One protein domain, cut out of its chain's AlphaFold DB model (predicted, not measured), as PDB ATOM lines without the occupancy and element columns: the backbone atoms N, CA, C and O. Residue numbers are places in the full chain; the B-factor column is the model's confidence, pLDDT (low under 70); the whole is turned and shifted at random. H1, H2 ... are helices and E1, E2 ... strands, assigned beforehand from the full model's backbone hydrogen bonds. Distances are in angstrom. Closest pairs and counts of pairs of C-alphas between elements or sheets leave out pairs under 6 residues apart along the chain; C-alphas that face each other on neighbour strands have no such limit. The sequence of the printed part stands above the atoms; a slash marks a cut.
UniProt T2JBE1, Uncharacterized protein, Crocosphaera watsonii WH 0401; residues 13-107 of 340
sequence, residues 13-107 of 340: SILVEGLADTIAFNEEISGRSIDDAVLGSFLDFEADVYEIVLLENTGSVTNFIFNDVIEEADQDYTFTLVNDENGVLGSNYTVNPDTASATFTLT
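What this domain is: This is residues 13 to 107 of the 340 residues of an uncharacterized protein of Crocosphaera watsonii WH 0401 (UniProt T2JBE1). A strongly twisted, curled sheet of five strands makes the body, with the long hairpin E6 and E7 at one side of it and the hairpin E3 and E4 at the other, joined through E1. The short helix H1 packs on the E3 and E4 side with its residues 20 to 24, the small sheet of E2 and E5 comes near the beginning of E3, and residues 63 to 74 make a wide loop at one end of the long axis. The printed part has 95 residues, with the order E1 H1 E2 E3 E4 E5 E6 E7 along the chain. The larger sheet has the order E3 E4 E1 E6 E7, and both sheets are antiparallel. The class is mostly strand, though under half of the residues are in named elements; the whole is compact, with a radius of gyration of the C-alphas of 14.2 A, and spans 45 by 28 by 27 A.

How they stand to each other: E1, residues 13 to 17, is an inner strand, antiparallel to E4, residues 49 to 54, with N 14 and O 52 2.8 A apart. E1 is also antiparallel to E6, residues 75 to 82, with N 17 and O 80 2.8 A apart. H1, residues 20 to 27, is on the sheet at a height over the sheet of 9.5 A. It is only just over E4 and E3, residues 37 to 44, with 3 of its 8 C-alphas falling on each; on the local plane its line stands at 53 degrees to E3, slantwise to the strands. The closest C-alphas of H1 and E4 are those of Ala 20 and Val 49, 6.0 A apart. In H1, 2 of 4 O i to N i+4 pairs are within hydrogen-bond range. E2, residues 33 to 35, is antiparallel to E5, residues 60 to 62, with N 62 and O 33 2.8 A apart. E3, an edge strand, bends by 68 degrees at residue 41 and forms a hairpin with E4, where N 40 and O 51 are 2.8 A apart. E6 forms a hairpin with the edge strand E7, residues 101 to 106, where N 77 and O 104 are 2.9 A apart. The pairing of E6 is staggered: residues 75 to 80 pair with E7, residues 80 to 82 with E1. E5 and E7 are apart.

Where its parts are: E1 begins at C-alpha 13 (15.003, 15.337, 31.771) and is 13.4 A long. H1 is 11.8 A long, E3 19.3 A and E4 15.9 A. E6 runs 22.1 A from C-alpha 75 (38.976, 12.545, 16.379). E7, 16.2 A long, ends at C-alpha 106 (40.272, 14.630, 20.955).

The domain as a whole: The two C-alphas farthest apart are those of Val 69 and Asn 92, 45.3 A. The printed part has no cut. The links E5 to E6 and E6 to E7 are long, with 12 and 18 residues. The mean pLDDT of the printed part is 80.7, and residues 19 to 32 are under 70.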
ATOM      1  N   SER A  13      14.445  16.375  32.635       89.81
ATOM      2  CA  SER A  13      15.003  15.337  31.771       89.81
ATOM      3  C   SER A  13      15.184  15.850  30.341       89.81
ATOM      4  O   SER A  13      14.262  16.428  29.758       89.81
ATOM      5  N   ILE A  14      16.370  15.625  29.785       90.94
ATOM      6  CA  ILE A  14      16.754  15.978  28.418       90.94
ATOM      7  C   ILE A  14      17.389  14.773  27.725       90.94
ATOM      8  O   ILE A  14      18.043  13.957  28.370       90.94
ATOM      9  N   LEU A  15      17.203  14.686  26.411       91.38
ATOM     10  CA  LEU A  15      17.883  13.723  25.551       91.38
ATOM     11  C   LEU A  15      19.160  14.335  24.985       91.38
ATOM     12  O   LEU A  15      19.147  15.460  24.471       91.38
ATOM     13  N   VAL A  16      20.238  13.564  25.045       90.12
ATOM     14  CA  VAL A  16      21.515  13.875  24.410       90.12
ATOM     15  C   VAL A  16      21.862  12.729  23.471       90.12
ATOM     16  O   VAL A  16      21.855  11.575  23.881       90.12
ATOM     17  N   GLU A  17      22.127  13.057  22.214       90.06
ATOM     18  CA  GLU A  17      22.711  12.169  21.214       90.06
ATOM     19  C   GLU A  17      24.232  12.338  21.230       90.06
ATOM     20  O   GLU A  17      24.745  13.463  21.262       90.06
ATOM     21  N   GLY A  18      24.936  11.215  21.208       80.00
ATOM     22  CA  GLY A  18      26.384  11.130  21.104       80.00
ATOM     23  C   GLY A  18      26.952  10.123  22.094       80.00
ATOM     24  O   GLY A  18      26.735  10.249  23.298       80.00
ATOM     25  N   LEU A  19      27.754   9.182  21.589       67.12
ATOM     26  CA  LEU A  19      28.598   8.304  22.400       67.12
ATOM     27  C   LEU A  19      27.833   7.469  23.453       67.12
ATOM     28  O   LEU A  19      28.294   7.349  24.590       67.12
ATOM     29  N   ALA A  20      26.677   6.870  23.124       54.81
ATOM     30  CA  ALA A  20      25.967   6.032  24.102       54.81
ATOM     31  C   ALA A  20      26.768   4.773  24.459       54.81
ATOM     32  O   ALA A  20      26.784   4.388  25.630       54.81
ATOM     33  N   ASP A  21      27.506   4.201  23.503       52.59
ATOM     34  CA  ASP A  21      28.433   3.088  23.756       52.59
ATOM     35  C   ASP A  21      29.520   3.468  24.774       52.59
ATOM     36  O   ASP A  21      29.784   2.739  25.729       52.59
ATOM     37  N   THR A  22      30.076   4.675  24.669       52.09
ATOM     38  CA  THR A  22      31.066   5.221  25.612       52.09
ATOM     39  C   THR A  22      30.437   5.637  26.942       52.09
ATOM     40  O   THR A  22      31.142   5.798  27.935       52.09
ATOM     41  N   ILE A  23      29.117   5.817  27.007       51.12
ATOM     42  CA  ILE A  23      28.393   6.175  28.232       51.12
ATOM     43  C   ILE A  23      27.959   4.944  29.018       51.12
ATOM     44  O   ILE A  23      28.065   4.959  30.243       51.12
ATOM     45  N   ALA A  24      27.545   3.880  28.336       46.34
ATOM     46  CA  ALA A  24      27.165   2.618  28.952       46.34
ATOM     47  C   ALA A  24      28.373   1.780  29.404       46.34
ATOM     48  O   ALA A  24      28.279   1.098  30.420       46.34
ATOM     49  N   PHE A  25      29.524   1.884  28.727       42.09
ATOM     50  CA  PHE A  25      30.778   1.268  29.188       42.09
ATOM     51  C   PHE A  25      31.436   2.002  30.375       42.09
ATOM     52  O   PHE A  25      32.343   1.474  31.011       42.09
ATOM     53  N   ASN A  26      30.969   3.207  30.722       45.84
ATOM     54  CA  ASN A  26      31.596   4.072  31.730       45.84
ATOM     55  C   ASN A  26      30.998   3.972  33.146       45.84
ATOM     56  O   ASN A  26      31.424   4.721  34.024       45.84
ATOM     57  N   GLU A  27      30.036   3.079  33.412       45.94
ATOM     58  CA  GLU A  27      29.651   2.794  34.808       45.94
ATOM     59  C   GLU A  27      30.714   1.963  35.550       45.94
ATOM     60  O   GLU A  27      30.775   2.005  36.780       45.94
ATOM     61  N   GLU A  28      31.588   1.252  34.825       42.91
ATOM     62  CA  GLU A  28      32.630   0.395  35.412       42.91
ATOM     63  C   GLU A  28      33.985   1.113  35.582       42.91
ATOM     64  O   GLU A  28      34.825   0.698  36.383       42.91
ATOM     65  N   ILE A  29      34.177   2.249  34.904       45.12
ATOM     66  CA  ILE A  29      35.408   3.038  34.974       45.12
ATOM     67  C   ILE A  29      35.250   4.134  36.029       45.12
ATOM     68  O   ILE A  29      34.492   5.095  35.904       45.12
ATOM     69  N   SER A  30      36.018   3.989  37.105       48.84
ATOM     70  CA  SER A  30      36.142   4.973  38.176       48.84
ATOM     71  C   SER A  30      36.673   6.303  37.624       48.84
ATOM     72  O   SER A  30      37.858   6.416  37.334       48.84
ATOM     73  N   GLY A  31      35.823   7.325  37.492       55.31
ATOM     74  CA  GLY A  31      36.287   8.642  37.046       55.31
ATOM     75  C   GLY A  31      35.186   9.678  36.880       55.31
ATOM     76  O   GLY A  31      35.268  10.737  37.492       55.31
ATOM     77  N   ARG A  32      34.141   9.387  36.099       67.75
ATOM     78  CA  ARG A  32      33.101  10.364  35.716       67.75
ATOM     79  C   ARG A  32      32.565  11.180  36.899       67.75
ATOM     80  O   ARG A  32      32.129  10.622  37.906       67.75
ATOM     81  N   SER A  33      32.482  12.500  36.718       74.25
ATOM     82  CA  SER A  33      31.711  13.374  37.604       74.25
ATOM     83  C   SER A  33      30.565  14.037  36.846       74.25
ATOM     84  O   SER A  33      30.717  14.486  35.708       74.25
ATOM     85  N   ILE A  34      29.399  14.074  37.482       79.25
ATOM     86  CA  ILE A  34      28.255  14.848  37.016       79.25
ATOM     87  C   ILE A  34      27.906  15.808  38.145       79.25
ATOM     88  O   ILE A  34      27.649  15.369  39.265       79.25
ATOM     89  N   ASP A  35      27.938  17.101  37.842       84.44
ATOM     90  CA  ASP A  35      27.596  18.170  38.779       84.44
ATOM     91  C   ASP A  35      26.286  18.821  38.336       84.44
ATOM     92  O   ASP A  35      26.070  19.066  37.144       84.44
ATOM     93  N   ASP A  36      25.404  19.058  39.309       86.44
ATOM     94  CA  ASP A  36      24.079  19.662  39.126       86.44
ATOM     95  C   ASP A  36      23.183  18.956  38.076       86.44
ATOM     96  O   ASP A  36      22.213  19.517  37.553       86.44
ATOM     97  N   ALA A  37      23.477  17.681  37.804       85.25
ATOM     98  CA  ALA A  37      22.723  16.776  36.947       85.25
ATOM     99  C   ALA A  37      22.938  15.308  37.372       85.25
ATOM    100  O   ALA A  37      23.811  15.007  38.183       85.25
ATOM    101  N   VAL A  38      22.149  14.385  36.822       84.62
ATOM    102  CA  VAL A  38      22.343  12.928  36.957       84.62
ATOM    103  C   VAL A  38      22.041  12.223  35.634       84.62
ATOM    104  O   VAL A  38      21.338  12.780  34.791       84.62
ATOM    105  N   LEU A  39      22.541  10.998  35.450       84.75
ATOM    106  CA  LEU A  39      22.077  10.144  34.354       84.75
ATOM    107  C   LEU A  39      20.631   9.722  34.606       84.75
ATOM    108  O   LEU A  39      20.250   9.378  35.728       84.75
ATOM    109  N   GLY A  40      19.834   9.789  33.550       83.38
ATOM    110  CA  GLY A  40      18.481   9.272  33.543       83.38
ATOM    111  C   GLY A  40      18.429   7.766  33.314       83.38
ATOM    112  O   GLY A  40      19.438   7.068  33.323       83.38
ATOM    113  N   SER A  41      17.216   7.260  33.121       84.69
ATOM    114  CA  SER A  41      16.958   5.828  32.923       84.69
ATOM    115  C   SER A  41      16.778   5.437  31.459       84.69
ATOM    116  O   SER A  41      16.756   4.247  31.144       84.69
ATOM    117  N   PHE A  42      16.611   6.419  30.571       86.69
ATOM    118  CA  PHE A  42      16.486   6.175  29.142       86.69
ATOM    119  C   PHE A  42      17.860   6.094  28.460       86.69
ATOM    120  O   PHE A  42      18.702   6.975  28.632       86.69
ATOM    121  N   LEU A  43      18.034   5.040  27.663       85.88
ATOM    122  CA  LEU A  43      19.198   4.738  26.834       85.88
ATOM    123  C   LEU A  43      18.712   4.048  25.552       85.88
ATOM    124  O   LEU A  43      17.928   3.097  25.620       85.88
ATOM    125  N   ASP A  44      19.194   4.520  24.409       86.00
ATOM    126  CA  ASP A  44      19.001   3.943  23.083       86.00
ATOM    127  C   ASP A  44      20.374   3.777  22.419       86.00
ATOM    128  O   ASP A  44      20.962   4.738  21.925       86.00
ATOM    129  N   PHE A  45      20.884   2.547  22.449       81.19
ATOM    130  CA  PHE A  45      22.192   2.182  21.898       81.19
ATOM    131  C   PHE A  45      22.237   2.250  20.372       81.19
ATOM    132  O   PHE A  45      23.288   2.510  19.806       81.19
ATOM    133  N   GLU A  46      21.115   2.012  19.687       84.12
ATOM    134  CA  GLU A  46      21.096   2.031  18.219       84.12
ATOM    135  C   GLU A  46      21.180   3.467  17.687       84.12
ATOM    136  O   GLU A  46      21.737   3.707  16.618       84.12
ATOM    137  N   ALA A  47      20.627   4.418  18.442       83.12
ATOM    138  CA  ALA A  47      20.601   5.831  18.084       83.12
ATOM    139  C   ALA A  47      21.659   6.680  18.812       83.12
ATOM    140  O   ALA A  47      21.687   7.892  18.620       83.12
ATOM    141  N   ASP A  48      22.489   6.084  19.670       86.62
ATOM    142  CA  ASP A  48      23.421   6.799  20.546       86.62
ATOM    143  C   ASP A  48      22.767   7.883  21.432       86.62
ATOM    144  O   ASP A  48      23.370   8.916  21.729       86.62
ATOM    145  N   VAL A  49      21.527   7.665  21.886       88.25
ATOM    146  CA  VAL A  49      20.771   8.652  22.681       88.25
ATOM    147  C   VAL A  49      20.628   8.212  24.133       88.25
ATOM    148  O   VAL A  49      20.252   7.082  24.427       88.25
ATOM    149  N   TYR A  50      20.840   9.132  25.070       87.75
ATOM    150  CA  TYR A  50      20.695   8.886  26.503       87.75
ATOM    151  C   TYR A  50      20.053  10.073  27.224       87.75
ATOM    152  O   TYR A  50      20.025  11.204  26.732       87.75
ATOM    153  N   GLU A  51      19.499   9.808  28.404       88.62
ATOM    154  CA  GLU A  51      18.872  10.825  29.245       88.62
ATOM    155  C   GLU A  51      19.864  11.434  30.242       88.62
ATOM    156  O   GLU A  51      20.560  10.731  30.976       88.62
ATOM    157  N   ILE A  52      19.847  12.762  30.336       88.50
ATOM    158  CA  ILE A  52      20.410  13.516  31.457       88.50
ATOM    159  C   ILE A  52      19.260  14.206  32.186       88.50
ATOM    160  O   ILE A  52      18.402  14.829  31.563       88.50
ATOM    161  N   VAL A  53      19.253  14.151  33.514       88.94
ATOM    162  CA  VAL A  53      18.317  14.904  34.350       88.94
ATOM    163  C   VAL A  53      19.054  16.080  34.978       88.94
ATOM    164  O   VAL A  53      19.866  15.902  35.883       88.94
ATOM    165  N   LEU A  54      18.769  17.294  34.510       88.81
ATOM    166  CA  LEU A  54      19.313  18.529  35.074       88.81
ATOM    167  C   LEU A  54      18.612  18.863  36.394       88.81
ATOM    168  O   LEU A  54      17.383  18.970  36.435       88.81
ATOM    169  N   LEU A  55      19.383  19.059  37.461       86.06
ATOM    170  CA  LEU A  55      18.865  19.402  38.788       86.06
ATOM    171  C   LEU A  55      18.849  20.918  39.029       86.06
ATOM    172  O   LEU A  55      17.992  21.399  39.767       86.06
ATOM    173  N   GLU A  56      19.729  21.656  38.350       84.94
ATOM    174  CA  GLU A  56      19.800  23.121  38.356       84.94
ATOM    175  C   GLU A  56      19.763  23.695  36.926       84.94
ATOM    176  O   GLU A  56      19.701  22.967  35.929       84.94
ATOM    177  N   ASN A  57      19.795  25.030  36.813       82.06
ATOM    178  CA  ASN A  57      19.796  25.770  35.539       82.06
ATOM    179  C   ASN A  57      21.023  25.509  34.651       82.06
ATOM    180  O   ASN A  57      20.986  25.798  33.454       82.06
ATOM    181  N   THR A  58      22.089  24.982  35.235       83.19
ATOM    182  CA  THR A  58      23.311  24.553  34.567       83.19
ATOM    183  C   THR A  58      23.726  23.221  35.159       83.19
ATOM    184  O   THR A  58      23.676  23.068  36.372       83.19
ATOM    185  N   GLY A  59      24.160  22.293  34.313       83.81
ATOM    186  CA  GLY A  59      24.790  21.048  34.732       83.81
ATOM    187  C   GLY A  59      26.034  20.795  33.892       83.81
ATOM    188  O   GLY A  59      26.167  21.345  32.793       83.81
ATOM    189  N   SER A  60      26.943  19.978  34.405       83.31
ATOM    190  CA  SER A  60      28.161  19.594  33.691       83.31
ATOM    191  C   SER A  60      28.432  18.106  33.826       83.31
ATOM    192  O   SER A  60      28.279  17.541  34.907       83.31
ATOM    193  N   VAL A  61      28.891  17.502  32.732       78.69
ATOM    194  CA  VAL A  61      29.417  16.137  32.696       78.69
ATOM    195  C   VAL A  61      30.913  16.228  32.423       78.69
ATOM    196  O   VAL A  61      31.322  16.842  31.440       78.69
ATOM    197  N   THR A  62      31.716  15.622  33.293       78.62
ATOM    198  CA  THR A  62      33.162  15.483  33.101       78.62
ATOM    199  C   THR A  62      33.464  14.046  32.708       78.62
ATOM    200  O   THR A  62      33.202  13.119  33.480       78.62
ATOM    201  N   ASN A  63      34.031  13.877  31.516       75.00
ATOM    202  CA  ASN A  63      34.530  12.598  31.024       75.00
ATOM    203  C   ASN A  63      36.043  12.513  31.247       75.00
ATOM    204  O   ASN A  63      36.737  13.529  31.206       75.00
ATOM    205  N   PHE A  64      36.532  11.301  31.493       73.75
ATOM    206  CA  PHE A  64      37.960  11.008  31.564       73.75
ATOM    207  C   PHE A  64      38.417  10.549  30.187       73.75
ATOM    208  O   PHE A  64      37.720   9.778  29.532       73.75
ATOM    209  N   ILE A  65      39.563  11.066  29.764       76.56
ATOM    210  CA  ILE A  65      40.236  10.670  28.533       76.56
ATOM    211  C   ILE A  65      41.359   9.728  28.958       76.56
ATOM    212  O   ILE A  65      42.087  10.039  29.908       76.56
ATOM    213  N   PHE A  66      41.454   8.578  28.301       76.31
ATOM    214  CA  PHE A  66      42.580   7.672  28.465       76.31
ATOM    215  C   PHE A  66      43.732   8.192  27.621       76.31
ATOM    216  O   PHE A  66      43.533   8.492  26.453       76.31
ATOM    217  N   ASN A  67      44.892   8.348  28.248       80.69
ATOM    218  CA  ASN A  67      46.148   8.521  27.532       80.69
ATOM    219  C   ASN A  67      46.819   7.159  27.537       80.69
ATOM    220  O   ASN A  67      46.977   6.584  28.623       80.69
ATOM    221  N   ASP A  68      47.195   6.667  26.370       85.19
ATOM    222  CA  ASP A  68      48.040   5.489  26.257       85.19
ATOM    223  C   ASP A  68      49.394   5.880  25.651       85.19
ATOM    224  O   ASP A  68      49.954   6.886  26.082       85.19
ATOM    225  N   VAL A  69      49.977   5.033  24.810       87.12
ATOM    226  CA  VAL A  69      51.301   5.221  24.197       87.12
ATOM    227  C   VAL A  69      51.240   5.114  22.672       87.12
ATOM    228  O   VAL A  69      52.284   5.122  22.021       87.12
ATOM    229  N   ILE A  70      50.042   4.962  22.106       89.06
ATOM    230  CA  ILE A  70      49.801   4.677  20.696       89.06
ATOM    231  C   ILE A  70      49.469   5.968  19.970       89.06
ATOM    232  O   ILE A  70      48.681   6.767  20.452       89.06
ATOM    233  N   GLU A  71      50.046   6.149  18.784       89.62
ATOM    234  CA  GLU A  71      49.692   7.293  17.952       89.62
ATOM    235  C   GLU A  71      48.269   7.132  17.401       89.62
ATOM    236  O   GLU A  71      47.967   6.191  16.655       89.62
ATOM    237  N   GLU A  72      47.406   8.101  17.698       86.19
ATOM    238  CA  GLU A  72      46.036   8.152  17.194       86.19
ATOM    239  C   GLU A  72      45.764   9.415  16.368       86.19
ATOM    240  O   GLU A  72      46.234  10.522  16.644       86.19
ATOM    241  N   ALA A  73      44.938   9.275  15.330       86.00
ATOM    242  CA  ALA A  73      44.496  10.427  14.557       86.00
ATOM    243  C   ALA A  73      43.502  11.281  15.360       86.00
ATOM    244  O   ALA A  73      42.602  10.751  16.008       86.00
ATOM    245  N   ASP A  74      43.594  12.607  15.209       88.38
ATOM    246  CA  ASP A  74      42.616  13.546  15.764       88.38
ATOM    247  C   ASP A  74      41.176  13.108  15.449       88.38
ATOM    248  O   ASP A  74      40.793  12.934  14.283       88.38
ATOM    249  N   GLN A  75      40.357  12.992  16.493       85.88
ATOM    250  CA  GLN A  75      38.976  12.545  16.379       85.88
ATOM    251  C   GLN A  75      37.999  13.600  16.889       85.88
ATOM    252  O   GLN A  75      38.048  14.043  18.037       85.88
ATOM    253  N   ASP A  76      37.053  13.973  16.029       88.44
ATOM    254  CA  ASP A  76      35.964  14.870  16.392       88.44
ATOM    255  C   ASP A  76      34.811  14.104  17.044       88.44
ATOM    256  O   ASP A  76      34.243  13.166  16.479       88.44
ATOM    257  N   TYR A  77      34.396  14.590  18.206       85.38
ATOM    258  CA  TYR A  77      33.275  14.073  18.972       85.38
ATOM    259  C   TYR A  77      32.204  15.144  19.099       85.38
ATOM    260  O   TYR A  77      32.471  16.269  19.525       85.38
ATOM    261  N   THR A  78      30.972  14.797  18.728       88.75
ATOM    262  CA  THR A  78      29.835  15.722  18.753       88.75
ATOM    263  C   THR A  78      28.759  15.216  19.698       88.75
ATOM    264  O   THR A  78      28.302  14.085  19.573       88.75
ATOM    265  N   PHE A  79      28.330  16.086  20.609       88.75
ATOM    266  CA  PHE A  79      27.138  15.889  21.423       88.75
ATOM    267  C   PHE A  79      26.028  16.807  20.930       88.75
ATOM    268  O   PHE A  79      26.259  18.005  20.732       88.75
ATOM    269  N   THR A  80      24.823  16.268  20.788       91.88
ATOM    270  CA  THR A  80      23.652  16.995  20.293       91.88
ATOM    271  C   THR A  80      22.499  16.870  21.281       91.88
ATOM    272  O   THR A  80      22.102  15.781  21.670       91.88
ATOM    273  N   LEU A  81      21.911  17.992  21.684       92.19
ATOM    274  CA  LEU A  81      20.639  18.017  22.393       92.19
ATOM    275  C   LEU A  81      19.516  17.661  21.420       92.19
ATOM    276  O   LEU A  81      19.312  18.343  20.413       92.19
ATOM    277  N   VAL A  82      18.738  16.638  21.759       91.00
ATOM    278  CA  VAL A  82      17.616  16.167  20.937       91.00
ATOM    279  C   VAL A  82      16.308  16.604  21.582       91.00
ATOM    280  O   VAL A  82      16.195  16.618  22.803       91.00
ATOM    281  N   ASN A  83      15.301  16.993  20.795       89.19
ATOM    282  CA  ASN A  83      13.962  17.253  21.333       89.19
ATOM    283  C   ASN A  83      13.270  15.933  21.718       89.19
ATOM    284  O   ASN A  83      13.404  14.932  21.021       89.19
ATOM    285  N   ASP A  84      12.436  15.951  22.759       88.06
ATOM    286  CA  ASP A  84      11.578  14.815  23.127       88.06
ATOM    287  C   ASP A  84      10.346  14.703  22.196       88.06
ATOM    288  O   ASP A  84       9.196  14.767  22.632       88.06
ATOM    289  N   GLU A  85      10.561  14.602  20.877       79.50
ATOM    290  CA  GLU A  85       9.488  14.685  19.866       79.50
ATOM    291  C   GLU A  85       8.450  13.561  19.991       79.50
ATOM    292  O   GLU A  85       7.273  13.751  19.674       79.50
ATOM    293  N   ASN A  86       8.875  12.403  20.502       80.12
ATOM    294  CA  ASN A  86       8.024  11.235  20.717       80.12
ATOM    295  C   ASN A  86       7.464  11.152  22.149       80.12
ATOM    296  O   ASN A  86       6.713  10.222  22.452       80.12
ATOM    297  N   GLY A  87       7.792  12.114  23.020       83.31
ATOM    298  CA  GLY A  87       7.338  12.148  24.411       83.31
ATOM    299  C   GLY A  87       7.845  10.972  25.248       83.31
ATOM    300  O   GLY A  87       7.132  10.515  26.142       83.31
ATOM    301  N   VAL A  88       9.032  10.455  24.930       85.62
ATOM    302  CA  VAL A  88       9.669   9.313  25.594       85.62
ATOM    303  C   VAL A  88      10.039   9.659  27.033       85.62
ATOM    304  O   VAL A  88       9.827   8.845  27.929       85.62
ATOM    305  N   LEU A  89      10.517  10.884  27.266       84.88
ATOM    306  CA  LEU A  89      10.782  11.393  28.614       84.88
ATOM    307  C   LEU A  89       9.534  12.026  29.247       84.88
ATOM    308  O   LEU A  89       9.483  12.236  30.460       84.88
ATOM    309  N   GLY A  90       8.539  12.391  28.434       82.44
ATOM    310  CA  GLY A  90       7.387  13.181  28.870       82.44
ATOM    311  C   GLY A  90       7.784  14.589  29.326       82.44
ATOM    312  O   GLY A  90       7.038  15.235  30.070       82.44
ATOM    313  N   SER A  91       8.962  15.056  28.906       82.12
ATOM    314  CA  SER A  91       9.537  16.333  29.317       82.12
ATOM    315  C   SER A  91       9.212  17.427  28.310       82.12
ATOM    316  O   SER A  91       9.209  17.222  27.103       82.12
ATOM    317  N   ASN A  92       8.914  18.626  28.814       79.75
ATOM    318  CA  ASN A  92       8.552  19.770  27.981       79.75
ATOM    319  C   ASN A  92       9.707  20.777  27.957       79.75
ATOM    320  O   ASN A  92       9.770  21.683  28.794       79.75
ATOM    321  N   TYR A  93      10.631  20.576  27.023       86.25
ATOM    322  CA  TYR A  93      11.686  21.523  26.673       86.25
ATOM    323  C   TYR A  93      11.718  21.728  25.157       86.25
ATOM    324  O   TYR A  93      11.106  20.992  24.387       86.25
ATOM    325  N   THR A  94      12.415  22.774  24.726       87.81
ATOM    326  CA  THR A  94      12.661  23.052  23.312       87.81
ATOM    327  C   THR A  94      14.139  23.339  23.160       87.81
ATOM    328  O   THR A  94      14.667  24.223  23.837       87.81
ATOM    329  N   VAL A  95      14.802  22.589  22.288       91.50
ATOM    330  CA  VAL A  95      16.214  22.795  21.984       91.50
ATOM    331  C   VAL A  95      16.383  24.098  21.203       91.50
ATOM    332  O   VAL A  95      15.687  24.347  20.216       91.50
ATOM    333  N   ASN A  96      17.312  24.944  21.649       91.50
ATOM    334  CA  ASN A  96      17.727  26.116  20.890       91.50
ATOM    335  C   ASN A  96      18.617  25.664  19.717       91.50
ATOM    336  O   ASN A  96      19.712  25.169  19.980       91.50
ATOM    337  N   PRO A  97      18.205  25.850  18.448       89.12
ATOM    338  CA  PRO A  97      18.962  25.354  17.298       89.12
ATOM    339  C   PRO A  97      20.351  25.991  17.169       89.12
ATOM    340  O   PRO A  97      21.260  25.354  16.651       89.12
ATOM    341  N   ASP A  98      20.536  27.215  17.673       93.12
ATOM    342  CA  ASP A  98      21.822  27.919  17.592       93.12
ATOM    343  C   ASP A  98      22.882  27.337  18.548       93.12
ATOM    344  O   ASP A  98      24.065  27.642  18.421       93.12
ATOM    345  N   THR A  99      22.463  26.528  19.528       91.06
ATOM    346  CA  THR A  99      23.328  25.934  20.563       91.06
ATOM    347  C   THR A  99      22.966  24.470  20.822       91.06
ATOM    348  O   THR A  99      23.082  23.995  21.950       91.06
ATOM    349  N   ALA A 100      22.434  23.784  19.808       92.81
ATOM    350  CA  ALA A 100      21.938  22.419  19.940       92.81
ATOM    351  C   ALA A 100      23.069  21.395  20.031       92.81
ATOM    352  O   ALA A 100      22.860  20.336  20.604       92.81
ATOM    353  N   SER A 101      24.247  21.701  19.489       92.31
ATOM    354  CA  SER A 101      25.374  20.780  19.465       92.31
ATOM    355  C   SER A 101      26.663  21.433  19.942       92.31
ATOM    356  O   SER A 101      26.861  22.646  19.823       92.31
ATOM    357  N   ALA A 102      27.549  20.599  20.468       89.69
ATOM    358  CA  ALA A 102      28.920  20.945  20.787       89.69
ATOM    359  C   ALA A 102      29.843  19.869  20.217       89.69
ATOM    360  O   ALA A 102      29.612  18.680  20.431       89.69
ATOM    361  N   THR A 103      30.884  20.303  19.511       89.81
ATOM    362  CA  THR A 103      31.939  19.431  18.990       89.81
ATOM    363  C   THR A 103      33.244  19.777  19.688       89.81
ATOM    364  O   THR A 103      33.563  20.957  19.856       89.81
ATOM    365  N   PHE A 104      33.988  18.758  20.091       86.25
ATOM    366  CA  PHE A 104      35.366  18.883  20.543       86.25
ATOM    367  C   PHE A 104      36.223  17.874  19.782       86.25
ATOM    368  O   PHE A 104      35.730  16.827  19.372       86.25
ATOM    369  N   THR A 105      37.493  18.210  19.606       87.81
ATOM    370  CA  THR A 105      38.485  17.326  18.997       87.81
ATOM    371  C   THR A 105      39.289  16.702  20.125       87.81
ATOM    372  O   THR A 105      39.852  17.427  20.951       87.81
ATOM    373  N   LEU A 106      39.290  15.376  20.190       86.62
ATOM    374  CA  LEU A 106      40.272  14.630  20.955       86.62
ATOM    375  C   LEU A 106      41.529  14.533  20.099       86.62
ATOM    376  O   LEU A 106      41.464  14.100  18.952       86.62
ATOM    377  N   THR A 107      42.638  14.990  20.658       86.31
ATOM    378  CA  THR A 107      43.961  14.909  20.045       86.31
ATOM    379  C   THR A 107      44.805  13.988  20.902       86.31
ATOM    380  O   THR A 107      44.706  14.091  22.129       86.31
TER     381      THR A 107